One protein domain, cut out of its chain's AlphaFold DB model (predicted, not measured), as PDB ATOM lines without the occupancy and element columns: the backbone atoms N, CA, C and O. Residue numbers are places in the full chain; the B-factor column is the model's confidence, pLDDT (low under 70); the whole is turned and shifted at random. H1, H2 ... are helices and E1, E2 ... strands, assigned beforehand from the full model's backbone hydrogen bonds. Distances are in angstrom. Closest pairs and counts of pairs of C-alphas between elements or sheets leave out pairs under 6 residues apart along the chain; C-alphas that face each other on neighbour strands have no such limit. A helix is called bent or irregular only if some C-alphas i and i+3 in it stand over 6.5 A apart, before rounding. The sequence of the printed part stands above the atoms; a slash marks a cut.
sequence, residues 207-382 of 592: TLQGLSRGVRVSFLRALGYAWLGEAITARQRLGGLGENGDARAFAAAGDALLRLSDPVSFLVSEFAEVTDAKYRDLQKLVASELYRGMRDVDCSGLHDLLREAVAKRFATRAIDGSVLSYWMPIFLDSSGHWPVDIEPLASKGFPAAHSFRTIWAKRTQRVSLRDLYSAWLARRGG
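AT A GLANCE: This is residues 207 to 382 of the 592 residues of an uncharacterized protein of Cupriavidus sp (UniProt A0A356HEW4). This is a compact, rounded stack of mostly crossed helices, set one after another along the longest axis: H3 crosses H1 at one end, H1 and H5 run side by side in opposite directions, H7 packs on H5 in the middle, and H9 with the short H8 is at the other end. H4 and H6 pack on each other along one side, H4 reaching H1 and H6 reaching H7, while a tiny antiparallel sheet, E1 - E2, leads straight into H7 and H9. Long links before and after H8 lie in the half opposite to H3, and residues 239 to 244 stick out. The printed part has 176 residues with nine named helices and two named strands, in the order H1 H2 H3 H4 H5 H6 E1 H7 H8 E2 H9, and its class is mostly helix. The radius of gyration of the C-alphas is 15.8 A, and the spans are 44 by 36 by 32 A.

IN THESE COORDINATES: H1, residues 213 to 231, begins with C-alpha 213 at (-39.381, -22.901, -31.898) and is 26.8 A long. H2 is residues 235 to 238. H3, residues 244 to 259, is 22.9 A long. H4, residues 263 to 271, is neither bent nor irregular, but only just: C-alphas 268 and 271 are 6.3 A apart. H5, residues 277 to 293, is 25.2 A long and irregular, with C-alphas 278 and 281 7.6 A apart. H6, residues 300 to 315, is 22.1 A long and begins with C-alpha 300 at (-27.539, -18.861, -35.028). E1 is residues 322 to 324, and H7, residues 325 to 331, is irregular, with C-alphas 326 and 329 7.0 A apart. H8 is residues 343 to 346 and E2 is residues 366 to 368. H9, residues 369 to 380, is 15.8 A long and ends with C-alpha 380 at (-9.800, -17.743, -31.908).

HOW THE PARTS SIT: H1, a hub with three helices touching it, touches H3 with residues 220 to 228 alone, about perpendicular at 85 degrees; the closest C-alphas are those of Gly 224 and Ala 253, 3.8 A apart. H1 touches H5 at a shallow tilt of 14 degrees, opposite ways, closest at the C-alphas of Ala 222 and Val 286, 4.3 A. With residues 223 to 226 alone H1 touches H4, closest at the C-alphas of Ala 226 and Phe 271, 6.5 A. H2 is close to but not clearly touching H5, with the C-alphas of Arg 235 and Lys 278 closest at 7.1 A. H4 touches H6 at a steep tilt of 45 degrees, the same way; the C-alphas of Ser 265 and Ala 309 are closest, at 5.1 A. H7, also a hub, touches H5, closest at the C-alphas of Lys 284 and Tyr 326, 6.0 A. H6 touches H7 with residues 306 to 310 alone, about perpendicular at 78 degrees, closest at the C-alphas of Val 310 and Phe 331, 6.1 A. H9 only just touches H7, and only just touches H8, with 3 pairs of C-alphas within 8 A each; the closest are those of Phe 331 and Leu 372, 7.3 A, and of Pro 344 and Asp 371, 7.1 A. E1 and E2 are antiparallel neighbours, with N 323 and O 367 at 2.9 A and N 367 and O 323 at 2.8 A, within hydrogen-bond range. H3 and H5 are apart. Every O i to N i+4 pair is within hydrogen-bond range in H1, H3, H6 and H9, against 3 of 5 in H4, 11 of 13 in H5 and 1 of 3 in H7, where 3 of 4 O i to N i+3 pairs are within range; H2 and H8 are too short for an i+4 pair.

THE WHOLE: The two C-alphas farthest apart, those of Gly 240 and Gly 381, are 46.6 A apart. The printed part, residues 207 to 382, has no cut. The links H7 to H8 and H8 to E2 are long, with 11 and 19 residues. The mean pLDDT of the printed part is 75.3, and 54 residues are under 70, among them residues 229 to 244, 334 to 363 and 378 to 382.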
ATOM      1  N   THR A 207     -31.905 -12.752 -22.883       63.75
ATOM      2  CA  THR A 207     -31.003 -12.879 -24.037       63.75
ATOM      3  C   THR A 207     -31.467 -13.930 -25.058       63.75
ATOM      4  O   THR A 207     -31.128 -13.844 -26.231       63.75
ATOM      5  N   LEU A 208     -32.344 -14.856 -24.653       77.38
ATOM      6  CA  LEU A 208     -32.993 -15.897 -25.466       77.38
ATOM      7  C   LEU A 208     -34.054 -15.380 -26.476       77.38
ATOM      8  O   LEU A 208     -34.928 -16.142 -26.908       77.38
ATOM      9  N   GLN A 209     -34.038 -14.095 -26.843       73.56
ATOM     10  CA  GLN A 209     -34.901 -13.558 -27.903       73.56
ATOM     11  C   GLN A 209     -34.485 -14.091 -29.290       73.56
ATOM     12  O   GLN A 209     -33.373 -14.559 -29.504       73.56
ATOM     13  N   GLY A 210     -35.414 -14.073 -30.252       78.44
ATOM     14  CA  GLY A 210     -35.150 -14.473 -31.645       78.44
ATOM     15  C   GLY A 210     -35.048 -15.982 -31.929       78.44
ATOM     16  O   GLY A 210     -35.172 -16.371 -33.087       78.44
ATOM     17  N   LEU A 211     -34.901 -16.843 -30.913       86.81
ATOM     18  CA  LEU A 211     -34.748 -18.294 -31.096       86.81
ATOM     19  C   LEU A 211     -35.942 -18.955 -31.821       86.81
ATOM     20  O   LEU A 211     -37.107 -18.720 -31.468       86.81
ATOM     21  N   SER A 212     -35.632 -19.844 -32.782       87.88
ATOM     22  CA  SER A 212     -36.591 -20.733 -33.468       87.88
ATOM     23  C   SER A 212     -37.386 -21.574 -32.454       87.88
ATOM     24  O   SER A 212     -36.898 -21.868 -31.362       87.88
ATOM     25  N   ARG A 213     -38.601 -22.029 -32.799       87.31
ATOM     26  CA  ARG A 213     -39.381 -22.901 -31.898       87.31
ATOM     27  C   ARG A 213     -38.642 -24.210 -31.583       87.31
ATOM     28  O   ARG A 213     -38.604 -24.591 -30.416       87.31
ATOM     29  N   GLY A 214     -38.039 -24.867 -32.578       87.75
ATOM     30  CA  GLY A 214     -37.292 -26.117 -32.376       87.75
ATOM     31  C   GLY A 214     -36.083 -25.922 -31.455       87.75
ATOM     32  O   GLY A 214     -35.838 -26.720 -30.542       87.75
ATOM     33  N   VAL A 215     -35.391 -24.789 -31.621       89.88
ATOM     34  CA  VAL A 215     -34.300 -24.344 -30.748       89.88
ATOM     35  C   VAL A 215     -34.803 -24.081 -29.322       89.88
ATOM     36  O   VAL A 215     -34.213 -24.601 -28.378       89.88
ATOM     37  N   ARG A 216     -35.926 -23.365 -29.142       92.00
ATOM     38  CA  ARG A 216     -36.543 -23.114 -27.822       92.00
ATOM     39  C   ARG A 216     -36.933 -24.405 -27.099       92.00
ATOM     40  O   ARG A 216     -36.682 -24.530 -25.904       92.00
ATOM     41  N   VAL A 217     -37.506 -25.373 -27.817       91.50
ATOM     42  CA  VAL A 217     -37.878 -26.693 -27.277       91.50
ATOM     43  C   VAL A 217     -36.640 -27.466 -26.816       91.50
ATOM     44  O   VAL A 217     -36.621 -27.973 -25.696       91.50
ATOM     45  N   SER A 218     -35.590 -27.530 -27.642       91.50
ATOM     46  CA  SER A 218     -34.337 -28.210 -27.277       91.50
ATOM     47  C   SER A 218     -33.622 -27.517 -26.110       91.50
ATOM     48  O   SER A 218     -33.145 -28.186 -25.195       91.50
ATOM     49  N   PHE A 219     -33.609 -26.180 -26.097       94.19
ATOM     50  CA  PHE A 219     -33.033 -25.384 -25.016       94.19
ATOM     51  C   PHE A 219     -33.745 -25.618 -23.678       94.19
ATOM     52  O   PHE A 219     -33.082 -25.903 -22.684       94.19
ATOM     53  N   LEU A 220     -35.084 -25.578 -23.640       93.56
ATOM     54  CA  LEU A 220     -35.821 -25.858 -22.405       93.56
ATOM     55  C   LEU A 220     -35.607 -27.289 -21.909       93.56
ATOM     56  O   LEU A 220     -35.488 -27.486 -20.706       93.56
ATOM     57  N   ARG A 221     -35.514 -28.295 -22.791       92.62
ATOM     58  CA  ARG A 221     -35.193 -29.664 -22.344       92.62
ATOM     59  C   ARG A 221     -33.805 -29.717 -21.707       92.62
ATOM     60  O   ARG A 221     -33.672 -30.264 -20.618       92.62
ATOM     61  N   ALA A 222     -32.799 -29.098 -22.330       93.12
ATOM     62  CA  ALA A 222     -31.458 -28.985 -21.760       93.12
ATOM     63  C   ALA A 222     -31.456 -28.287 -20.386       93.12
ATOM     64  O   ALA A 222     -30.951 -28.851 -19.417       93.12
ATOM     65  N   LEU A 223     -32.066 -27.102 -20.287       94.94
ATOM     66  CA  LEU A 223     -32.151 -26.329 -19.044       94.94
ATOM     67  C   LEU A 223     -32.908 -27.090 -17.947       94.94
ATOM     68  O   LEU A 223     -32.436 -27.182 -16.820       94.94
ATOM     69  N   GLY A 224     -34.044 -27.694 -18.288       93.19
ATOM     70  CA  GLY A 224     -34.875 -28.458 -17.364       93.19
ATOM     71  C   GLY A 224     -34.202 -29.712 -16.828       93.19
ATOM     72  O   GLY A 224     -34.306 -30.010 -15.640       93.19
ATOM     73  N   TYR A 225     -33.473 -30.439 -17.679       90.38
ATOM     74  CA  TYR A 225     -32.658 -31.563 -17.229       90.38
ATOM     75  C   TYR A 225     -31.519 -31.104 -16.311       90.38
ATOM     76  O   TYR A 225     -31.311 -31.741 -15.284       90.38
ATOM     77  N   ALA A 226     -30.829 -30.004 -16.628       91.25
ATOM     78  CA  ALA A 226     -29.784 -29.453 -15.765       91.25
ATOM     79  C   ALA A 226     -30.333 -29.038 -14.385       91.25
ATOM     80  O   ALA A 226     -29.838 -29.507 -13.360       91.25
ATOM     81  N   TRP A 227     -31.424 -28.267 -14.364       91.25
ATOM     82  CA  TRP A 227     -32.091 -27.779 -13.149       91.25
ATOM     83  C   TRP A 227     -32.621 -28.914 -12.255       91.25
ATOM     84  O   TRP A 227     -32.448 -28.907 -11.035       91.25
ATOM     85  N   LEU A 228     -33.198 -29.964 -12.854       84.88
ATOM     86  CA  LEU A 228     -33.585 -31.183 -12.130       84.88
ATOM     87  C   LEU A 228     -32.385 -31.966 -11.567       84.88
ATOM     88  O   LEU A 228     -32.567 -32.758 -10.641       84.88
ATOM     89  N   GLY A 229     -31.188 -31.783 -12.126       68.94
ATOM     90  CA  GLY A 229     -29.950 -32.389 -11.638       68.94
ATOM     91  C   GLY A 229     -29.479 -31.796 -10.319       68.94
ATOM     92  O   GLY A 229     -29.081 -32.538  -9.427       68.94
ATOM     93  N   GLU A 230     -29.578 -30.478 -10.168       58.62
ATOM     94  CA  GLU A 230     -29.244 -29.798  -8.912       58.62
ATOM     95  C   GLU A 230     -30.237 -30.144  -7.803       58.62
ATOM     96  O   GLU A 230     -29.849 -30.383  -6.662       58.62
ATOM     97  N   ALA A 231     -31.519 -30.269  -8.157       51.84
ATOM     98  CA  ALA A 231     -32.565 -30.635  -7.214       51.84
ATOM     99  C   ALA A 231     -32.564 -32.125  -6.805       51.84
ATOM    100  O   ALA A 231     -33.229 -32.471  -5.824       51.84
ATOM    101  N   ILE A 232     -31.926 -33.044  -7.555       48.97
ATOM    102  CA  ILE A 232     -32.132 -34.487  -7.335       48.97
ATOM    103  C   ILE A 232     -30.941 -35.386  -7.730       48.97
ATOM    104  O   ILE A 232     -30.467 -35.410  -8.865       48.97
ATOM    105  N   THR A 233     -30.637 -36.345  -6.849       47.72
ATOM    106  CA  THR A 233     -29.945 -37.632  -7.098       47.72
ATOM    107  C   THR A 233     -30.706 -38.583  -8.066       47.72
ATOM    108  O   THR A 233     -30.748 -39.800  -7.893       47.72
ATOM    109  N   ALA A 234     -31.338 -38.048  -9.117       44.84
ATOM    110  CA  ALA A 234     -32.476 -38.639  -9.833       44.84
ATOM    111  C   ALA A 234     -32.214 -39.862 -10.729       44.84
ATOM    112  O   ALA A 234     -33.151 -40.308 -11.392       44.84
ATOM    113  N   ARG A 235     -31.016 -40.452 -10.795       40.94
ATOM    114  CA  ARG A 235     -30.756 -41.518 -11.786       40.94
ATOM    115  C   ARG A 235     -31.626 -42.771 -11.586       40.94
ATOM    116  O   ARG A 235     -32.047 -43.364 -12.573       40.94
ATOM    117  N   GLN A 236     -32.009 -43.088 -10.345       48.69
ATOM    118  CA  GLN A 236     -33.000 -44.135 -10.031       48.69
ATOM    119  C   GLN A 236     -34.450 -43.778 -10.426       48.69
ATOM    120  O   GLN A 236     -35.291 -44.667 -10.496       48.69
ATOM    121  N   ARG A 237     -34.767 -42.503 -10.696       47.19
ATOM    122  CA  ARG A 237     -36.112 -42.037 -11.093       47.19
ATOM    123  C   ARG A 237     -36.215 -41.668 -12.578       47.19
ATOM    124  O   ARG A 237     -37.291 -41.803 -13.147       47.19
ATOM    125  N   LEU A 238     -35.117 -41.255 -13.221       49.09
ATOM    126  CA  LEU A 238     -35.062 -40.947 -14.659       49.09
ATOM    127  C   LEU A 238     -35.325 -42.193 -15.527       49.09
ATOM    128  O   LEU A 238     -36.001 -42.087 -16.545       49.09
ATOM    129  N   GLY A 239     -34.863 -43.376 -15.102       46.16
ATOM    130  CA  GLY A 239     -35.078 -44.644 -15.818       46.16
ATOM    131  C   GLY A 239     -36.534 -45.134 -15.873       46.16
ATOM    132  O   GLY A 239     -36.830 -46.041 -16.642       46.16
ATOM    133  N   GLY A 240     -37.437 -44.534 -15.087       44.31
ATOM    134  CA  GLY A 240     -38.881 -44.801 -15.102       44.31
ATOM    135  C   GLY A 240     -39.720 -43.655 -15.680       44.31
ATOM    136  O   GLY A 240     -40.945 -43.670 -15.567       44.31
ATOM    137  N   LEU A 241     -39.092 -42.632 -16.269       46.22
ATOM    138  CA  LEU A 241     -39.816 -41.532 -16.898       46.22
ATOM    139  C   LEU A 241     -40.366 -41.952 -18.265       46.22
ATOM    140  O   LEU A 241     -39.708 -41.795 -19.291       46.22
ATOM    141  N   GLY A 242     -41.612 -42.430 -18.267       54.75
ATOM    142  CA  GLY A 242     -42.447 -42.459 -19.468       54.75
ATOM    143  C   GLY A 242     -42.823 -41.046 -19.944       54.75
ATOM    144  O   GLY A 242     -42.095 -40.075 -19.734       54.75
ATOM    145  N   GLU A 243     -44.013 -40.907 -20.528       54.56
ATOM    146  CA  GLU A 243     -44.548 -39.670 -21.137       54.56
ATOM    147  C   GLU A 243     -44.403 -38.398 -20.265       54.56
ATOM    148  O   GLU A 243     -44.267 -37.291 -20.784       54.56
ATOM    149  N   ASN A 244     -44.374 -38.548 -18.936       68.12
ATOM    150  CA  ASN A 244     -44.279 -37.450 -17.969       68.12
ATOM    151  C   ASN A 244     -42.861 -36.859 -17.802       68.12
ATOM    152  O   ASN A 244     -42.711 -35.821 -17.157       68.12
ATOM    153  N   GLY A 245     -41.813 -37.497 -18.335       75.25
ATOM    154  CA  GLY A 245     -40.431 -37.042 -18.146       75.25
ATOM    155  C   GLY A 245     -40.128 -35.695 -18.786       75.25
ATOM    156  O   GLY A 245     -39.551 -34.817 -18.146       75.25
ATOM    157  N   ASP A 246     -40.576 -35.519 -20.027       82.12
ATOM    158  CA  ASP A 246     -40.448 -34.252 -20.744       82.12
ATOM    159  C   ASP A 246     -41.257 -33.146 -20.061       82.12
ATOM    160  O   ASP A 246     -40.731 -32.058 -19.866       82.12
ATOM    161  N   ALA A 247     -42.495 -33.423 -19.635       86.38
ATOM    162  CA  ALA A 247     -43.336 -32.436 -18.953       86.38
ATOM    163  C   ALA A 247     -42.672 -31.893 -17.675       86.38
ATOM    164  O   ALA A 247     -42.613 -30.683 -17.473       86.38
ATOM    165  N   ARG A 248     -42.079 -32.773 -16.858       87.25
ATOM    166  CA  ARG A 248     -41.326 -32.361 -15.663       87.25
ATOM    167  C   ARG A 248     -40.075 -31.550 -15.998       87.25
ATOM    168  O   ARG A 248     -39.782 -30.599 -15.282       87.25
ATOM    169  N   ALA A 249     -39.356 -31.904 -17.065       89.50
ATOM    170  CA  ALA A 249     -38.209 -31.123 -17.523       89.50
ATOM    171  C   ALA A 249     -38.643 -29.728 -17.999       89.50
ATOM    172  O   ALA A 249     -38.052 -28.741 -17.582       89.50
ATOM    173  N   PHE A 250     -39.709 -29.616 -18.796       92.31
ATOM    174  CA  PHE A 250     -40.234 -28.322 -19.239       92.31
ATOM    175  C   PHE A 250     -40.700 -27.447 -18.065       92.31
ATOM    176  O   PHE A 250     -40.324 -26.280 -18.021       92.31
ATOM    177  N   ALA A 251     -41.431 -27.993 -17.086       91.81
ATOM    178  CA  ALA A 251     -41.842 -27.245 -15.892       91.81
ATOM    179  C   ALA A 251     -40.628 -26.723 -15.097       91.81
ATOM    180  O   ALA A 251     -40.534 -25.527 -14.829       91.81
ATOM    181  N   ALA A 252     -39.651 -27.596 -14.829       92.88
ATOM    182  CA  ALA A 252     -38.405 -27.237 -14.151       92.88
ATOM    183  C   ALA A 252     -37.571 -26.208 -14.937       92.88
ATOM    184  O   ALA A 252     -36.945 -25.336 -14.344       92.88
ATOM    185  N   ALA A 253     -37.583 -26.267 -16.271       93.69
ATOM    186  CA  ALA A 253     -36.947 -25.262 -17.117       93.69
ATOM    187  C   ALA A 253     -37.642 -23.899 -17.011       93.69
ATOM    188  O   ALA A 253     -36.978 -22.870 -17.068       93.69
ATOM    189  N   GLY A 254     -38.965 -23.880 -16.841       92.81
ATOM    190  CA  GLY A 254     -39.713 -22.662 -16.553       92.81
ATOM    191  C   GLY A 254     -39.372 -22.074 -15.185       92.81
ATOM    192  O   GLY A 254     -39.117 -20.876 -15.103       92.81
ATOM    193  N   ASP A 255     -39.271 -22.903 -14.141       92.00
ATOM    194  CA  ASP A 255     -38.793 -22.463 -12.820       92.00
ATOM    195  C   ASP A 255     -37.373 -21.874 -12.911       92.00
ATOM    196  O   ASP A 255     -37.085 -20.838 -12.312       92.00
ATOM    197  N   ALA A 256     -36.495 -22.498 -13.704       91.81
ATOM    198  CA  ALA A 256     -35.152 -21.998 -13.982       91.81
ATOM    199  C   ALA A 256     -35.180 -20.649 -14.728       91.81
ATOM    200  O   ALA A 256     -34.468 -19.731 -14.338       91.81
ATOM    201  N   LEU A 257     -36.037 -20.482 -15.747       92.12
ATOM    202  CA  LEU A 257     -36.214 -19.206 -16.462       92.12
ATOM    203  C   LEU A 257     -36.736 -18.065 -15.572       92.12
ATOM    204  O   LEU A 257     -36.488 -16.903 -15.886       92.12
ATOM    205  N   LEU A 258     -37.470 -18.374 -14.500       90.44
ATOM    206  CA  LEU A 258     -37.963 -17.383 -13.537       90.44
ATOM    207  C   LEU A 258     -36.911 -16.993 -12.487       90.44
ATOM    208  O   LEU A 258     -36.996 -15.908 -11.918       90.44
ATOM    209  N   ARG A 259     -35.942 -17.875 -12.207       89.75
ATOM    210  CA  ARG A 259     -34.955 -17.713 -11.122       89.75
ATOM    211  C   ARG A 259     -33.566 -17.296 -11.606       89.75
ATOM    212  O   ARG A 259     -32.862 -16.599 -10.884       89.75
ATOM    213  N   LEU A 260     -33.162 -17.727 -12.799       88.94
ATOM    214  CA  LEU A 260     -31.846 -17.451 -13.372       88.94
ATOM    215  C   LEU A 260     -31.869 -16.159 -14.190       88.94
ATOM    216  O   LEU A 260     -32.644 -16.019 -15.135       88.94
ATOM    217  N   SER A 261     -30.950 -15.245 -13.882       88.62
ATOM    218  CA  SER A 261     -30.721 -14.029 -14.671       88.62
ATOM    219  C   SER A 261     -30.092 -14.322 -16.040       88.62
ATOM    220  O   SER A 261     -30.391 -13.633 -17.013       88.62
ATOM    221  N   ASP A 262     -29.254 -15.359 -16.126       90.88
ATOM    222  CA  ASP A 262     -28.579 -15.809 -17.348       90.88
ATOM    223  C   ASP A 262     -28.597 -17.354 -17.437       90.88
ATOM    224  O   ASP A 262     -27.641 -18.026 -17.036       90.88
ATOM    225  N   PRO A 263     -29.692 -17.949 -17.957       93.00
ATOM    226  CA  PRO A 263     -29.843 -19.403 -18.063       93.00
ATOM    227  C   PRO A 263     -28.810 -20.086 -18.976       93.00
ATOM    228  O   PRO A 263     -28.632 -21.303 -18.902       93.00
ATOM    229  N   VAL A 264     -28.138 -19.332 -19.856       93.31
ATOM    230  CA  VAL A 264     -27.094 -19.862 -20.748       93.31
ATOM    231  C   VAL A 264     -25.756 -19.916 -20.012       93.31
ATOM    232  O   VAL A 264     -25.072 -20.939 -20.065       93.31
ATOM    233  N   SER A 265     -25.412 -18.862 -19.263       92.12
ATOM    234  CA  SER A 265     -24.241 -18.860 -18.381       92.12
ATOM    235  C   SER A 265     -24.326 -19.950 -17.317       92.12
ATOM    236  O   SER A 265     -23.315 -20.609 -17.093       92.12
ATOM    237  N   PHE A 266     -25.502 -20.201 -16.733       93.25
ATOM    238  CA  PHE A 266     -25.731 -21.321 -15.810       93.25
ATOM    239  C   PHE A 266     -25.325 -22.674 -16.425       93.25
ATOM    240  O   PHE A 266     -24.517 -23.416 -15.865       93.25
ATOM    241  N   LEU A 267     -25.816 -22.974 -17.634       93.00
ATOM    242  CA  LEU A 267     -25.510 -24.231 -18.326       93.00
ATOM    243  C   LEU A 267     -24.010 -24.412 -18.607       93.00
ATOM    244  O   LEU A 267     -23.503 -25.529 -18.505       93.00
ATOM    245  N   VAL A 268     -23.313 -23.333 -18.970       91.50
ATOM    246  CA  VAL A 268     -21.893 -23.355 -19.364       91.50
ATOM    247  C   VAL A 268     -20.936 -23.277 -18.171       91.50
ATOM    248  O   VAL A 268     -19.885 -23.909 -18.204       91.50
ATOM    249  N   SER A 269     -21.276 -22.501 -17.142       89.00
ATOM    250  CA  SER A 269     -20.362 -22.118 -16.053       89.00
ATOM    251  C   SER A 269     -20.585 -22.903 -14.768       89.00
ATOM    252  O   SER A 269     -19.641 -23.115 -14.019       89.00
ATOM    253  N   GLU A 270     -21.824 -23.317 -14.500       89.50
ATOM    254  CA  GLU A 270     -22.190 -24.011 -13.264       89.50
ATOM    255  C   GLU A 270     -22.425 -25.488 -13.577       89.50
ATOM    256  O   GLU A 270     -21.693 -26.359 -13.106       89.50
ATOM    257  N   PHE A 271     -23.370 -25.789 -14.474       89.75
ATOM    258  CA  PHE A 271     -23.755 -27.172 -14.741       89.75
ATOM    259  C   PHE A 271     -22.671 -27.983 -15.475       89.75
ATOM    260  O   PHE A 271     -22.395 -29.115 -15.075       89.75
ATOM    261  N   ALA A 272     -22.023 -27.456 -16.521       87.94
ATOM    262  CA  ALA A 272     -21.051 -28.222 -17.323       87.94
ATOM    263  C   ALA A 272     -19.827 -28.735 -16.527       87.94
ATOM    264  O   ALA A 272     -19.234 -29.758 -16.891       87.94
ATOM    265  N   GLU A 273     -19.467 -28.056 -15.434       88.19
ATOM    266  CA  GLU A 273     -18.333 -28.394 -14.559       88.19
ATOM    267  C   GLU A 273     -18.658 -29.510 -13.548       88.19
ATOM    268  O   GLU A 273     -17.760 -30.110 -12.944       88.19
ATOM    269  N   VAL A 274     -19.938 -29.877 -13.406       87.12
ATOM    270  CA  VAL A 274     -20.388 -30.952 -12.512       87.12
ATOM    271  C   VAL A 274     -20.008 -32.329 -13.082       87.12
ATOM    272  O   VAL A 274     -20.794 -33.030 -13.726       87.12
ATOM    273  N   THR A 275     -18.769 -32.753 -12.822       84.38
ATOM    274  CA  THR A 275     -18.172 -33.997 -13.352       84.38
ATOM    275  C   THR A 275     -18.313 -35.230 -12.446       84.38
ATOM    276  O   THR A 275     -17.598 -36.225 -12.631       84.38
ATOM    277  N   ASP A 276     -19.221 -35.201 -11.467       86.00
ATOM    278  CA  ASP A 276     -19.595 -36.370 -10.657       86.00
ATOM    279  C   ASP A 276     -20.200 -37.473 -11.554       86.00
ATOM    280  O   ASP A 276     -21.023 -37.222 -12.442       86.00
ATOM    281  N   ALA A 277     -19.785 -38.723 -11.329       83.31
ATOM    282  CA  ALA A 277     -20.238 -39.878 -12.095       83.31
ATOM    283  C   ALA A 277     -21.767 -40.068 -12.062       83.31
ATOM    284  O   ALA A 277     -22.330 -40.546 -13.055       83.31
ATOM    285  N   LYS A 278     -22.453 -39.652 -10.984       83.69
ATOM    286  CA  LYS A 278     -23.917 -39.768 -10.869       83.69
ATOM    287  C   LYS A 278     -24.657 -38.948 -11.931       83.69
ATOM    288  O   LYS A 278     -25.648 -39.433 -12.481       83.69
ATOM    289  N   TYR A 279     -24.118 -37.787 -12.315       83.25
ATOM    290  CA  TYR A 279     -24.708 -36.889 -13.315       83.25
ATOM    291  C   TYR A 279     -24.256 -37.159 -14.757       83.25
ATOM    292  O   TYR A 279     -24.764 -36.526 -15.675       83.25
ATOM    293  N   ARG A 280     -23.355 -38.120 -15.003       83.88
ATOM    294  CA  ARG A 280     -22.783 -38.404 -16.337       83.88
ATOM    295  C   ARG A 280     -23.821 -38.557 -17.462       83.88
ATOM    296  O   ARG A 280     -23.598 -38.044 -18.556       83.88
ATOM    297  N   ASP A 281     -24.936 -39.239 -17.207       81.56
ATOM    298  CA  ASP A 281     -26.004 -39.418 -18.206       81.56
ATOM    299  C   ASP A 281     -26.830 -38.147 -18.405       81.56
ATOM    300  O   ASP A 281     -27.260 -37.862 -19.519       81.56
ATOM    301  N   LEU A 282     -27.011 -37.363 -17.342       84.81
ATOM    302  CA  LEU A 282     -27.712 -36.086 -17.392       84.81
ATOM    303  C   LEU A 282     -26.898 -35.068 -18.197       84.81
ATOM    304  O   LEU A 282     -27.417 -34.478 -19.133       84.81
ATOM    305  N   GLN A 283     -25.595 -34.975 -17.926       87.81
ATOM    306  CA  GLN A 283     -24.627 -34.214 -18.719       87.81
ATOM    307  C   GLN A 283     -24.661 -34.619 -20.199       87.81
ATOM    308  O   GLN A 283     -24.701 -33.769 -21.089       87.81
ATOM    309  N   LYS A 284     -24.701 -35.932 -20.473       84.62
ATOM    310  CA  LYS A 284     -24.828 -36.468 -21.833       84.62
ATOM    311  C   LYS A 284     -26.126 -36.011 -22.506       84.62
ATOM    312  O   LYS A 284     -26.101 -35.631 -23.676       84.62
ATOM    313  N   LEU A 285     -27.243 -36.054 -21.782       84.94
ATOM    314  CA  LEU A 285     -28.566 -35.675 -22.273       84.94
ATOM    315  C   LEU A 285     -28.658 -34.165 -22.533       84.94
ATOM    316  O   LEU A 285     -29.019 -33.776 -23.638       84.94
ATOM    317  N   VAL A 286     -28.245 -33.326 -21.579       90.38
ATOM    318  CA  VAL A 286     -28.210 -31.857 -21.703       90.38
ATOM    319  C   VAL A 286     -27.382 -31.429 -22.914       90.38
ATOM    320  O   VAL A 286     -27.896 -30.737 -23.793       90.38
ATOM    321  N   ALA A 287     -26.143 -31.917 -23.036       87.81
ATOM    322  CA  ALA A 287     -25.296 -31.616 -24.187       87.81
ATOM    323  C   ALA A 287     -25.893 -32.133 -25.517       87.81
ATOM    324  O   ALA A 287     -25.749 -31.484 -26.552       87.81
ATOM    325  N   SER A 288     -26.605 -33.270 -25.506       83.62
ATOM    326  CA  SER A 288     -27.297 -33.799 -26.696       83.62
ATOM    327  C   SER A 288     -28.487 -32.936 -27.124       83.62
ATOM    328  O   SER A 288     -28.735 -32.794 -28.322       83.62
ATOM    329  N   GLU A 289     -29.231 -32.369 -26.173       87.44
ATOM    330  CA  GLU A 289     -30.346 -31.459 -26.447       87.44
ATOM    331  C   GLU A 289     -29.839 -30.110 -26.974       87.44
ATOM    332  O   GLU A 289     -30.295 -29.670 -28.029       87.44
ATOM    333  N   LEU A 290     -28.820 -29.510 -26.342       90.69
ATOM    334  CA  LEU A 290     -28.176 -28.287 -26.849       90.69
ATOM    335  C   LEU A 290     -27.622 -28.487 -28.264       90.69
ATOM    336  O   LEU A 290     -27.895 -27.682 -29.153       90.69
ATOM    337  N   TYR A 291     -26.925 -29.601 -28.515       85.12
ATOM    338  CA  TYR A 291     -26.424 -29.933 -29.849       85.12
ATOM    339  C   TYR A 291     -27.544 -30.176 -30.872       85.12
ATOM    340  O   TYR A 291     -27.357 -29.892 -32.053       85.12
ATOM    341  N   ARG A 292     -28.725 -30.663 -30.459       83.88
ATOM    342  CA  ARG A 292     -29.884 -30.748 -31.363       83.88
ATOM    343  C   ARG A 292     -30.410 -29.357 -31.721       83.88
ATOM    344  O   ARG A 292     -30.692 -29.128 -32.891       83.88
ATOM    345  N   GLY A 293     -30.468 -28.440 -30.755       85.38
ATOM    346  CA  GLY A 293     -30.797 -27.031 -30.993       85.38
ATOM    347  C   GLY A 293     -29.822 -26.365 -31.971       85.38
ATOM    348  O   GLY A 293     -30.255 -25.801 -32.969       85.38
ATOM    349  N   MET A 294     -28.511 -26.525 -31.763       84.00
ATOM    350  CA  MET A 294     -27.446 -26.007 -32.647       84.00
ATOM    351  C   MET A 294     -27.348 -26.697 -34.026       84.00
ATOM    352  O   MET A 294     -26.445 -26.399 -34.803       84.00
ATOM    353  N   ARG A 295     -28.231 -27.653 -34.341       78.62
ATOM    354  CA  ARG A 295     -28.323 -28.284 -35.672       78.62
ATOM    355  C   ARG A 295     -29.554 -27.867 -36.469       78.62
ATOM    356  O   ARG A 295     -29.684 -28.306 -37.612       78.62
ATOM    357  N   ASP A 296     -30.443 -27.071 -35.882       78.12
ATOM    358  CA  ASP A 296     -31.549 -26.456 -36.610       78.12
ATOM    359  C   ASP A 296     -31.005 -25.418 -37.612       78.12
ATOM    360  O   ASP A 296     -29.954 -24.817 -37.385       78.12
ATOM    361  N   VAL A 297     -31.689 -25.209 -38.737       65.69
ATOM    362  CA  VAL A 297     -31.189 -24.326 -39.813       65.69
ATOM    363  C   VAL A 297     -31.161 -22.859 -39.357       65.69
ATOM    364  O   VAL A 297     -30.264 -22.112 -39.739       65.69
ATOM    365  N   ASP A 298     -32.070 -22.493 -38.451       70.38
ATOM    366  CA  ASP A 298     -32.215 -21.149 -37.875       70.38
ATOM    367  C   ASP A 298     -31.552 -21.018 -36.479       70.38
ATOM    368  O   ASP A 298     -32.011 -20.261 -35.621       70.38
ATOM    369  N   CYS A 299     -30.500 -21.798 -36.191       73.94
ATOM    370  CA  CYS A 299     -29.933 -21.914 -34.838       73.94
ATOM    371  C   CYS A 299     -28.939 -20.820 -34.404       73.94
ATOM    372  O   CYS A 299     -28.489 -20.865 -33.254       73.94
ATOM    373  N   SER A 300     -28.606 -19.853 -35.270       76.94
ATOM    374  CA  SER A 300     -27.539 -18.861 -35.028       76.94
ATOM    375  C   SER A 300     -27.644 -18.193 -33.657       76.94
ATOM    376  O   SER A 300     -26.671 -18.192 -32.916       76.94
ATOM    377  N   GLY A 301     -28.843 -17.761 -33.251       86.31
ATOM    378  CA  GLY A 301     -29.054 -17.121 -31.950       86.31
ATOM    379  C   GLY A 301     -28.636 -17.974 -30.743       86.31
ATOM    380  O   GLY A 301     -27.982 -17.462 -29.843       86.31
ATOM    381  N   LEU A 302     -28.944 -19.280 -30.701       88.75
ATOM    382  CA  LEU A 302     -28.510 -20.125 -29.568       88.75
ATOM    383  C   LEU A 302     -26.999 -20.366 -29.613       88.75
ATOM    384  O   LEU A 302     -26.345 -20.418 -28.572       88.75
ATOM    385  N   HIS A 303     -26.459 -20.519 -30.819       86.25
ATOM    386  CA  HIS A 303     -25.036 -20.724 -31.046       86.25
ATOM    387  C   HIS A 303     -24.219 -19.500 -30.596       86.25
ATOM    388  O   HIS A 303     -23.234 -19.644 -29.874       86.25
ATOM    389  N   ASP A 304     -24.678 -18.294 -30.932       87.19
ATOM    390  CA  ASP A 304     -24.061 -17.027 -30.532       87.19
ATOM    391  C   ASP A 304     -24.129 -16.813 -29.009       87.19
ATOM    392  O   ASP A 304     -23.115 -16.471 -28.400       87.19
ATOM    393  N   LEU A 305     -25.269 -17.114 -28.373       90.81
ATOM    394  CA  LEU A 305     -25.431 -17.036 -26.913       90.81
ATOM    395  C   LEU A 305     -24.525 -18.019 -26.158       90.81
ATOM    396  O   LEU A 305     -23.910 -17.655 -25.156       90.81
ATOM    397  N   LEU A 306     -24.410 -19.264 -26.633       90.69
ATOM    398  CA  LEU A 306     -23.489 -20.246 -26.049       90.69
ATOM    399  C   LEU A 306     -22.031 -19.806 -26.228       90.69
ATOM    400  O   LEU A 306     -21.240 -19.925 -25.292       90.69
ATOM    401  N   ARG A 307     -21.675 -19.244 -27.391       88.56
ATOM    402  CA  ARG A 307     -20.337 -18.694 -27.645       88.56
ATOM    403  C   ARG A 307     -20.018 -17.520 -26.716       88.56
ATOM    404  O   ARG A 307     -18.898 -17.447 -26.210       88.56
ATOM    405  N   GLU A 308     -20.971 -16.620 -26.482       90.69
ATOM    406  CA  GLU A 308     -20.822 -15.502 -25.545       90.69
ATOM    407  C   GLU A 308     -20.635 -16.005 -24.108       90.69
ATOM    408  O   GLU A 308     -19.674 -15.609 -23.446       90.69
ATOM    409  N   ALA A 309     -21.470 -16.944 -23.653       91.69
ATOM    410  CA  ALA A 309     -21.352 -17.555 -22.330       91.69
ATOM    411  C   ALA A 309     -19.996 -18.260 -22.126       91.69
ATOM    412  O   ALA A 309     -19.349 -18.063 -21.099       91.69
ATOM    413  N   VAL A 310     -19.509 -19.014 -23.121       90.75
ATOM    414  CA  VAL A 310     -18.172 -19.643 -23.093       90.75
ATOM    415  C   VAL A 310     -17.059 -18.589 -23.063       90.75
ATOM    416  O   VAL A 310     -16.117 -18.706 -22.279       90.75
ATOM    417  N   ALA A 311     -17.164 -17.525 -23.867       89.94
ATOM    418  CA  ALA A 311     -16.184 -16.441 -23.875       89.94
ATOM    419  C   ALA A 311     -16.125 -15.704 -22.526       89.94
ATOM    420  O   ALA A 311     -15.036 -15.453 -22.011       89.94
ATOM    421  N   LYS A 312     -17.288 -15.416 -21.929       91.19
ATOM    422  CA  LYS A 312     -17.445 -14.834 -20.589       91.19
ATOM    423  C   LYS A 312     -16.851 -15.750 -19.515       91.19
ATOM    424  O   LYS A 312     -16.060 -15.282 -18.699       91.19
ATOM    425  N   ARG A 313     -17.136 -17.059 -19.566       90.44
ATOM    426  CA  ARG A 313     -16.597 -18.062 -18.632       90.44
ATOM    427  C   ARG A 313     -15.073 -18.178 -18.683       90.44
ATOM    428  O   ARG A 313     -14.447 -18.388 -17.646       90.44
ATOM    429  N   PHE A 314     -14.469 -18.032 -19.861       88.69
ATOM    430  CA  PHE A 314     -13.013 -18.020 -20.010       88.69
ATOM    431  C   PHE A 314     -12.368 -16.667 -19.660       88.69
ATOM    432  O   PHE A 314     -11.221 -16.637 -19.214       88.69
ATOM    433  N   ALA A 315     -13.089 -15.551 -19.798       87.75
ATOM    434  CA  ALA A 315     -12.585 -14.223 -19.447       87.75
ATOM    435  C   ALA A 315     -12.375 -14.019 -17.933       87.75
ATOM    436  O   ALA A 315     -11.502 -13.246 -17.542       87.75
ATOM    437  N   THR A 316     -13.110 -14.733 -17.068       84.38
ATOM    438  CA  THR A 316     -13.031 -14.591 -15.597       84.38
ATOM    439  C   THR A 316     -11.771 -15.191 -14.949       84.38
ATOM    440  O   THR A 316     -11.664 -15.204 -13.726       84.38
ATOM    441  N   ARG A 317     -10.787 -15.653 -15.741       61.75
ATOM    442  CA  ARG A 317      -9.444 -16.151 -15.344       61.75
ATOM    443  C   ARG A 317      -9.375 -17.377 -14.416       61.75
ATOM    444  O   ARG A 317      -8.340 -18.040 -14.418       61.75
ATOM    445  N   ALA A 318     -10.438 -17.741 -13.705       74.50
ATOM    446  CA  ALA A 318     -10.535 -18.986 -12.938       74.50
ATOM    447  C   ALA A 318     -10.770 -20.191 -13.874       74.50
ATOM    448  O   ALA A 318     -11.885 -20.691 -13.998       74.50
ATOM    449  N   ILE A 319      -9.728 -20.621 -14.592       78.81
ATOM    450  CA  ILE A 319      -9.780 -21.694 -15.610       78.81
ATOM    451  C   ILE A 319      -9.422 -23.067 -14.985       78.81
ATOM    452  O   ILE A 319      -9.057 -24.029 -15.664       78.81
ATOM    453  N   ASP A 320      -9.517 -23.164 -13.662       84.25
ATOM    454  CA  ASP A 320      -9.401 -24.418 -12.927       84.25
ATOM    455  C   ASP A 320     -10.705 -25.215 -13.027       84.25
ATOM    456  O   ASP A 320     -11.782 -24.651 -13.197       84.25
ATOM    457  N   GLY A 321     -10.598 -26.543 -12.945       89.00
ATOM    458  CA  GLY A 321     -11.727 -27.459 -13.100       89.00
ATOM    459  C   GLY A 321     -11.673 -28.303 -14.376       89.00
ATOM    460  O   GLY A 321     -10.674 -28.363 -15.105       89.00
ATOM    461  N   SER A 322     -12.762 -29.027 -14.623       88.62
ATOM    462  CA  SER A 322     -12.899 -29.920 -15.774       88.62
ATOM    463  C   SER A 322     -14.360 -30.085 -16.162       88.62
ATOM    464  O   SER A 322     -15.228 -30.021 -15.300       88.62
ATOM    465  N   VAL A 323     -14.612 -30.386 -17.433       88.12
ATOM    466  CA  VAL A 323     -15.934 -30.771 -17.953       88.12
ATOM    467  C   VAL A 323     -15.887 -32.204 -18.479       88.12
ATOM    468  O   VAL A 323     -14.813 -32.778 -18.689       88.12
ATOM    469  N   LEU A 324     -17.044 -32.818 -18.717       86.25
ATOM    470  CA  LEU A 324     -17.098 -34.098 -19.430       86.25
ATOM    471  C   LEU A 324     -16.929 -33.881 -20.942       86.25
ATOM    472  O   LEU A 324     -17.426 -32.900 -21.489       86.25
ATOM    473  N   SER A 325     -16.304 -34.838 -21.635       81.19
ATOM    474  CA  SER A 325     -16.014 -34.780 -23.082       81.19
ATOM    475  C   SER A 325     -17.226 -34.489 -23.989       81.19
ATOM    476  O   SER A 325     -17.059 -34.035 -25.119       81.19
ATOM    477  N   TYR A 326     -18.452 -34.690 -23.495       80.81
ATOM    478  CA  TYR A 326     -19.704 -34.329 -24.171       80.81
ATOM    479  C   TYR A 326     -19.909 -32.817 -24.367       80.81
ATOM    480  O   TYR A 326     -20.644 -32.431 -25.269       80.81
ATOM    481  N   TRP A 327     -19.255 -31.968 -23.567       84.56
ATOM    482  CA  TRP A 327     -19.364 -30.504 -23.644       84.56
ATOM    483  C   TRP A 327     -18.401 -29.858 -24.634       84.56
ATOM    484  O   TRP A 327     -18.628 -28.729 -25.062       84.56
ATOM    485  N   MET A 328     -17.351 -30.572 -25.048       83.56
ATOM    486  CA  MET A 328     -16.352 -30.043 -25.978       83.56
ATOM    487  C   MET A 328     -16.946 -29.443 -27.267       83.56
ATOM    488  O   MET A 328     -16.464 -28.387 -27.667       83.56
ATOM    489  N   PRO A 329     -17.991 -30.018 -27.909       81.62
ATOM    490  CA  PRO A 329     -18.608 -29.411 -29.091       81.62
ATOM    491  C   PRO A 329     -19.187 -28.008 -28.848       81.62
ATOM    492  O   PRO A 329     -19.157 -27.171 -29.745       81.62
ATOM    493  N   ILE A 330     -19.693 -27.753 -27.635       84.56
ATOM    494  CA  ILE A 330     -20.272 -26.468 -27.218       84.56
ATOM    495  C   ILE A 330     -19.144 -25.470 -26.924       84.56
ATOM    496  O   ILE A 330     -19.118 -24.380 -27.485       84.56
ATOM    497  N   PHE A 331     -18.154 -25.870 -26.116       83.44
ATOM    498  CA  PHE A 331     -17.006 -25.018 -25.768       83.44
ATOM    499  C   PHE A 331     -16.109 -24.666 -26.963       83.44
ATOM    500  O   PHE A 331     -15.472 -23.617 -26.962       83.44
ATOM    501  N   LEU A 332     -16.039 -25.527 -27.982       77.62
ATOM    502  CA  LEU A 332     -15.188 -25.346 -29.163       77.62
ATOM    503  C   LEU A 332     -15.957 -24.862 -30.401       77.62
ATOM    504  O   LEU A 332     -15.445 -24.989 -31.513       77.62
ATOM    505  N   ASP A 333     -17.157 -24.298 -30.219       70.12
ATOM    506  CA  ASP A 333     -17.930 -23.635 -31.281       70.12
ATOM    507  C   ASP A 333     -18.182 -24.547 -32.503       70.12
ATOM    508  O   ASP A 333     -18.143 -24.098 -33.651       70.12
ATOM    509  N   SER A 334     -18.323 -25.866 -32.296       56.47
ATOM    510  CA  SER A 334     -18.097 -26.840 -33.371       56.47
ATOM    511  C   SER A 334     -19.309 -27.000 -34.293       56.47
ATOM    512  O   SER A 334     -20.138 -27.902 -34.137       56.47
ATOM    513  N   SER A 335     -19.346 -26.146 -35.311       50.53
ATOM    514  CA  SER A 335     -20.190 -26.199 -36.504       50.53
ATOM    515  C   SER A 335     -19.965 -27.481 -37.330       50.53
ATOM    516  O   SER A 335     -19.348 -27.437 -38.391       50.53
ATOM    517  N   GLY A 336     -20.400 -28.645 -36.836       44.97
ATOM    518  CA  GLY A 336     -20.428 -29.935 -37.558       44.97
ATOM    519  C   GLY A 336     -19.075 -30.561 -37.942       44.97
ATOM    520  O   GLY A 336     -19.042 -31.716 -38.357       44.97
ATOM    521  N   HIS A 337     -17.978 -29.830 -37.763       46.53
ATOM    522  CA  HIS A 337     -16.623 -30.169 -38.181       46.53
ATOM    523  C   HIS A 337     -15.705 -30.106 -36.958       46.53
ATOM    524  O   HIS A 337     -15.580 -29.058 -36.314       46.53
ATOM    525  N   TRP A 338     -15.146 -31.256 -36.576       42.12
ATOM    526  CA  TRP A 338     -14.324 -31.392 -35.376       42.12
ATOM    527  C   TRP A 338     -12.848 -31.262 -35.752       42.12
ATOM    528  O   TRP A 338     -12.352 -32.100 -36.508       42.12
ATOM    529  N   PRO A 339     -12.128 -30.265 -35.211       41.78
ATOM    530  CA  PRO A 339     -10.711 -30.113 -35.464       41.78
ATOM    531  C   PRO A 339      -9.892 -31.390 -35.221       41.78
ATOM    532  O   PRO A 339      -9.884 -31.924 -34.115       41.78
ATOM    533  N   VAL A 340      -9.098 -31.801 -36.217       38.34
ATOM    534  CA  VAL A 340      -7.953 -32.712 -36.007       38.34
ATOM    535  C   VAL A 340      -6.912 -32.084 -35.053       38.34
ATOM    536  O   VAL A 340      -6.269 -32.798 -34.293       38.34
ATOM    537  N   ASP A 341      -6.824 -30.750 -35.020       41.34
ATOM    538  CA  ASP A 341      -5.893 -29.938 -34.220       41.34
ATOM    539  C   ASP A 341      -6.135 -29.904 -32.694       41.34
ATOM    540  O   ASP A 341      -5.494 -29.106 -32.011       41.34
ATOM    541  N   ILE A 342      -6.945 -30.792 -32.093       44.16
ATOM    542  CA  ILE A 342      -6.843 -31.012 -30.629       44.16
ATOM    543  C   ILE A 342      -5.667 -31.945 -30.281       44.16
ATOM    544  O   ILE A 342      -5.767 -32.840 -29.442       44.16
ATOM    545  N   GLU A 343      -4.521 -31.682 -30.911       39.22
ATOM    546  CA  GLU A 343      -3.197 -32.252 -30.636       39.22
ATOM    547  C   GLU A 343      -2.858 -32.230 -29.120       39.22
ATOM    548  O   GLU A 343      -2.371 -33.244 -28.617       39.22
ATOM    549  N   PRO A 344      -3.211 -31.178 -28.336       43.84
ATOM    550  CA  PRO A 344      -3.029 -31.150 -26.875       43.84
ATOM    551  C   PRO A 344      -3.900 -32.118 -26.056       43.84
ATOM    552  O   PRO A 344      -3.586 -32.365 -24.893       43.84
ATOM    553  N   LEU A 345      -4.993 -32.656 -26.616       46.47
ATOM    554  CA  LEU A 345      -5.778 -33.727 -25.980       46.47
ATOM    555  C   LEU A 345      -5.437 -35.097 -26.572       46.47
ATOM    556  O   LEU A 345      -5.361 -36.076 -25.832       46.47
ATOM    557  N   ALA A 346      -5.168 -35.177 -27.877       44.81
ATOM    558  CA  ALA A 346      -4.724 -36.410 -28.525       44.81
ATOM    559  C   ALA A 346      -3.408 -36.929 -27.914       44.81
ATOM    560  O   ALA A 346      -3.294 -38.118 -27.622       44.81
ATOM    561  N   SER A 347      -2.457 -36.035 -27.612       46.31
ATOM    562  CA  SER A 347      -1.211 -36.372 -26.902       46.31
ATOM    563  C   SER A 347      -1.428 -36.871 -25.466       46.31
ATOM    564  O   SER A 347      -0.593 -37.603 -24.942       46.31
ATOM    565  N   LYS A 348      -2.575 -36.555 -24.846       54.28
ATOM    566  CA  LYS A 348      -3.002 -37.062 -23.529       54.28
ATOM    567  C   LYS A 348      -3.854 -38.340 -23.618       54.28
ATOM    568  O   LYS A 348      -4.555 -38.683 -22.667       54.28
ATOM    569  N   GLY A 349      -3.822 -39.044 -24.751       50.75
ATOM    570  CA  GLY A 349      -4.496 -40.334 -24.929       50.75
ATOM    571  C   GLY A 349      -5.982 -40.254 -25.299       50.75
ATOM    572  O   GLY A 349      -6.695 -41.251 -25.166       50.75
ATOM    573  N   PHE A 350      -6.474 -39.103 -25.773       51.62
ATOM    574  CA  PHE A 350      -7.794 -39.042 -26.410       51.62
ATOM    575  C   PHE A 350      -7.713 -39.663 -27.819       51.62
ATOM    576  O   PHE A 350      -6.846 -39.271 -28.603       51.62
ATOM    577  N   PRO A 351      -8.595 -40.615 -28.183       50.12
ATOM    578  CA  PRO A 351      -8.529 -41.285 -29.480       50.12
ATOM    579  C   PRO A 351      -8.827 -40.305 -30.621       50.12
ATOM    580  O   PRO A 351      -9.941 -39.796 -30.756       50.12
ATOM    581  N   ALA A 352      -7.822 -40.057 -31.460       44.03
ATOM    582  CA  ALA A 352      -7.941 -39.146 -32.589       44.03
ATOM    583  C   ALA A 352      -8.918 -39.664 -33.663       44.03
ATOM    584  O   ALA A 352      -8.924 -40.841 -34.029       44.03
ATOM    585  N   ALA A 353      -9.694 -38.736 -34.228       41.22
ATOM    586  CA  ALA A 353     -10.354 -38.869 -35.527       41.22
ATOM    587  C   ALA A 353     -11.256 -40.107 -35.736       41.22
ATOM    588  O   ALA A 353     -11.249 -40.712 -36.806       41.22
ATOM    589  N   HIS A 354     -12.095 -40.460 -34.760       40.09
ATOM    590  CA  HIS A 354     -13.311 -41.231 -35.051       40.09
ATOM    591  C   HIS A 354     -14.528 -40.296 -35.031       40.09
ATOM    592  O   HIS A 354     -14.609 -39.370 -34.229       40.09
ATOM    593  N   SER A 355     -15.461 -40.512 -35.969       43.12
ATOM    594  CA  SER A 355     -16.630 -39.643 -36.213       43.12
ATOM    595  C   SER A 355     -17.393 -39.256 -34.935       43.12
ATOM    596  O   SER A 355     -17.382 -40.024 -33.974       43.12
ATOM    597  N   PHE A 356     -18.148 -38.144 -34.947       44.28
ATOM    598  CA  PHE A 356     -18.962 -37.633 -33.818       44.28
ATOM    599  C   PHE A 356     -19.729 -38.704 -33.014       44.28
ATOM    600  O   PHE A 356     -19.918 -38.550 -31.809       44.28
ATOM    601  N   ARG A 357     -20.129 -39.819 -33.647       43.91
ATOM    602  CA  ARG A 357     -20.692 -41.012 -32.985       43.91
ATOM    603  C   ARG A 357     -19.842 -41.535 -31.813       43.91
ATOM    604  O   ARG A 357     -20.396 -42.118 -30.889       43.91
ATOM    605  N   THR A 358     -18.526 -41.318 -31.832       43.50
ATOM    606  CA  THR A 358     -17.580 -41.779 -30.804       43.50
ATOM    607  C   THR A 358     -17.256 -40.767 -29.705       43.50
ATOM    608  O   THR A 358     -16.863 -41.193 -28.626       43.50
ATOM    609  N   ILE A 359     -17.550 -39.472 -29.871       48.53
ATOM    610  CA  ILE A 359     -17.555 -38.527 -28.730       48.53
ATOM    611  C   ILE A 359     -18.611 -38.973 -27.704       48.53
ATOM    612  O   ILE A 359     -18.409 -38.881 -26.497       48.53
ATOM    613  N   TRP A 360     -19.707 -39.561 -28.195       53.44
ATOM    614  CA  TRP A 360     -20.769 -40.184 -27.407       53.44
ATOM    615  C   TRP A 360     -20.497 -41.652 -27.002       53.44
ATOM    616  O   TRP A 360     -21.402 -42.294 -26.451       53.44
ATOM    617  N   ALA A 361     -19.293 -42.190 -27.262       50.25
ATOM    618  CA  ALA A 361     -18.926 -43.586 -26.993       50.25
ATOM    619  C   ALA A 361     -18.901 -43.947 -25.497       50.25
ATOM    620  O   ALA A 361     -19.042 -43.111 -24.602       50.25
ATOM    621  N   LYS A 362     -18.702 -45.248 -25.243       54.81
ATOM    622  CA  LYS A 362     -18.827 -45.915 -23.936       54.81
ATOM    623  C   LYS A 362     -17.928 -45.360 -22.817       54.81
ATOM    624  O   LYS A 362     -18.235 -45.606 -21.655       54.81
ATOM    625  N   ARG A 363     -16.839 -44.643 -23.121       67.38
ATOM    626  CA  ARG A 363     -15.928 -44.064 -22.115       67.38
ATOM    627  C   ARG A 363     -15.963 -42.537 -22.161       67.38
ATOM    628  O   ARG A 363     -15.282 -41.921 -22.968       67.38
ATOM    629  N   THR A 364     -16.743 -41.936 -21.264       77.56
ATOM    630  CA  THR A 364     -16.660 -40.500 -20.964       77.56
ATOM    631  C   THR A 364     -15.318 -40.187 -20.310       77.56
ATOM    632  O   THR A 364     -14.938 -40.866 -19.356       77.56
ATOM    633  N   GLN A 365     -14.637 -39.140 -20.768       82.50
ATOM    634  CA  GLN A 365     -13.404 -38.638 -20.157       82.50
ATOM    635  C   GLN A 365     -13.647 -37.241 -19.563       82.50
ATOM    636  O   GLN A 365     -14.510 -36.500 -20.043       82.50
ATOM    637  N   ARG A 366     -12.914 -36.899 -18.496       87.00
ATOM    638  CA  ARG A 366     -12.830 -35.522 -17.988       87.00
ATOM    639  C   ARG A 366     -11.808 -34.761 -18.829       87.00
ATOM    640  O   ARG A 366     -10.755 -35.305 -19.148       87.00
ATOM    641  N   VAL A 367     -12.124 -33.520 -19.170       82.69
ATOM    642  CA  VAL A 367     -11.289 -32.621 -19.972       82.69
ATOM    643  C   VAL A 367     -11.036 -31.374 -19.139       82.69
ATOM    644  O   VAL A 367     -11.993 -30.771 -18.658       82.69
ATOM    645  N   SER A 368      -9.773 -30.998 -18.930       86.81
ATOM    646  CA  SER A 368      -9.453 -29.795 -18.154       86.81
ATOM    647  C   SER A 368      -9.965 -28.540 -18.861       86.81
ATOM    648  O   SER A 368      -9.814 -28.405 -20.080       86.81
ATOM    649  N   LEU A 369     -10.508 -27.591 -18.095       86.94
ATOM    650  CA  LEU A 369     -10.866 -26.278 -18.631       86.94
ATOM    651  C   LEU A 369      -9.641 -25.526 -19.172       86.94
ATOM    652  O   LEU A 369      -9.777 -24.815 -20.162       86.94
ATOM    653  N   ARG A 370      -8.436 -25.744 -18.623       84.06
ATOM    654  CA  ARG A 370      -7.180 -25.167 -19.143       84.06
ATOM    655  C   ARG A 370      -6.826 -25.697 -20.533       84.06
ATOM    656  O   ARG A 370      -6.380 -24.923 -21.382       84.06
ATOM    657  N   ASP A 371      -7.058 -26.983 -20.785       80.25
ATOM    658  CA  ASP A 371      -6.833 -27.583 -22.105       80.25
ATOM    659  C   ASP A 371      -7.874 -27.078 -23.116       80.25
ATOM    660  O   ASP A 371      -7.528 -26.716 -24.240       80.25
ATOM    661  N   LEU A 372      -9.144 -26.983 -22.699       80.88
ATOM    662  CA  LEU A 372     -10.216 -26.428 -23.531       80.88
ATOM    663  C   LEU A 372     -10.022 -24.946 -23.835       80.88
ATOM    664  O   LEU A 372     -10.225 -24.545 -24.974       80.88
ATOM    665  N   TYR A 373      -9.583 -24.150 -22.861       83.94
ATOM    666  CA  TYR A 373      -9.235 -22.747 -23.062       83.94
ATOM    667  C   TYR A 373      -8.070 -22.591 -24.038       83.94
ATOM    668  O   TYR A 373      -8.140 -21.769 -24.943       83.94
ATOM    669  N   SER A 374      -7.032 -23.423 -23.911       75.25
ATOM    670  CA  SER A 374      -5.906 -23.441 -24.854       75.25
ATOM    671  C   SER A 374      -6.369 -23.765 -26.281       75.25
ATOM    672  O   SER A 374      -5.995 -23.072 -27.225       75.25
ATOM    673  N   ALA A 375      -7.242 -24.765 -26.445       72.19
ATOM    674  CA  ALA A 375      -7.828 -25.119 -27.739       72.19
ATOM    675  C   ALA A 375      -8.775 -24.031 -28.290       72.19
ATOM    676  O   ALA A 375      -8.781 -23.756 -29.490       72.19
ATOM    677  N   TRP A 376      -9.549 -23.374 -27.423       81.44
ATOM    678  CA  TRP A 376     -10.442 -22.267 -27.768       81.44
ATOM    679  C   TRP A 376      -9.669 -21.006 -28.178       81.44
ATOM    680  O   TRP A 376     -10.005 -20.385 -29.186       81.44
ATOM    681  N   LEU A 377      -8.588 -20.667 -27.467       73.88
ATOM    682  CA  LEU A 377      -7.656 -19.603 -27.846       73.88
ATOM    683  C   LEU A 377      -6.985 -19.902 -29.184       73.88
ATOM    684  O   LEU A 377      -6.943 -19.021 -30.037       73.88
ATOM    685  N   ALA A 378      -6.506 -21.132 -29.403       66.44
ATOM    686  CA  ALA A 378      -5.918 -21.534 -30.679       66.44
ATOM    687  C   ALA A 378      -6.923 -21.395 -31.840       66.44
ATOM    688  O   ALA A 378      -6.565 -20.901 -32.907       66.44
ATOM    689  N   ARG A 379      -8.198 -21.744 -31.607       67.94
ATOM    690  CA  ARG A 379      -9.294 -21.541 -32.568       67.94
ATOM    691  C   ARG A 379      -9.606 -20.057 -32.806       67.94
ATOM    692  O   ARG A 379      -9.874 -19.688 -33.940       67.94
ATOM    693  N   ARG A 380      -9.556 -19.198 -31.778       68.00
ATOM    694  CA  ARG A 380      -9.800 -17.743 -31.908       68.00
ATOM    695  C   ARG A 380      -8.633 -16.956 -32.505       68.00
ATOM    696  O   ARG A 380      -8.866 -15.976 -33.202       68.00
ATOM    697  N   GLY A 381      -7.394 -17.362 -32.237       57.16
ATOM    698  CA  GLY A 381      -6.188 -16.767 -32.822       57.16
ATOM    699  C   GLY A 381      -5.932 -17.201 -34.270       57.16
ATOM    700  O   GLY A 381      -5.035 -16.673 -34.925       57.16
ATOM    701  N   GLY A 382      -6.705 -18.166 -34.773       54.25
ATOM    702  CA  GLY A 382      -6.545 -18.753 -36.089       54.25
ATOM    703  C   GLY A 382      -7.659 -18.371 -37.061       54.25
ATOM    704  O   GLY A 382      -8.797 -18.796 -36.902       54.25
TER     705      GLY A 382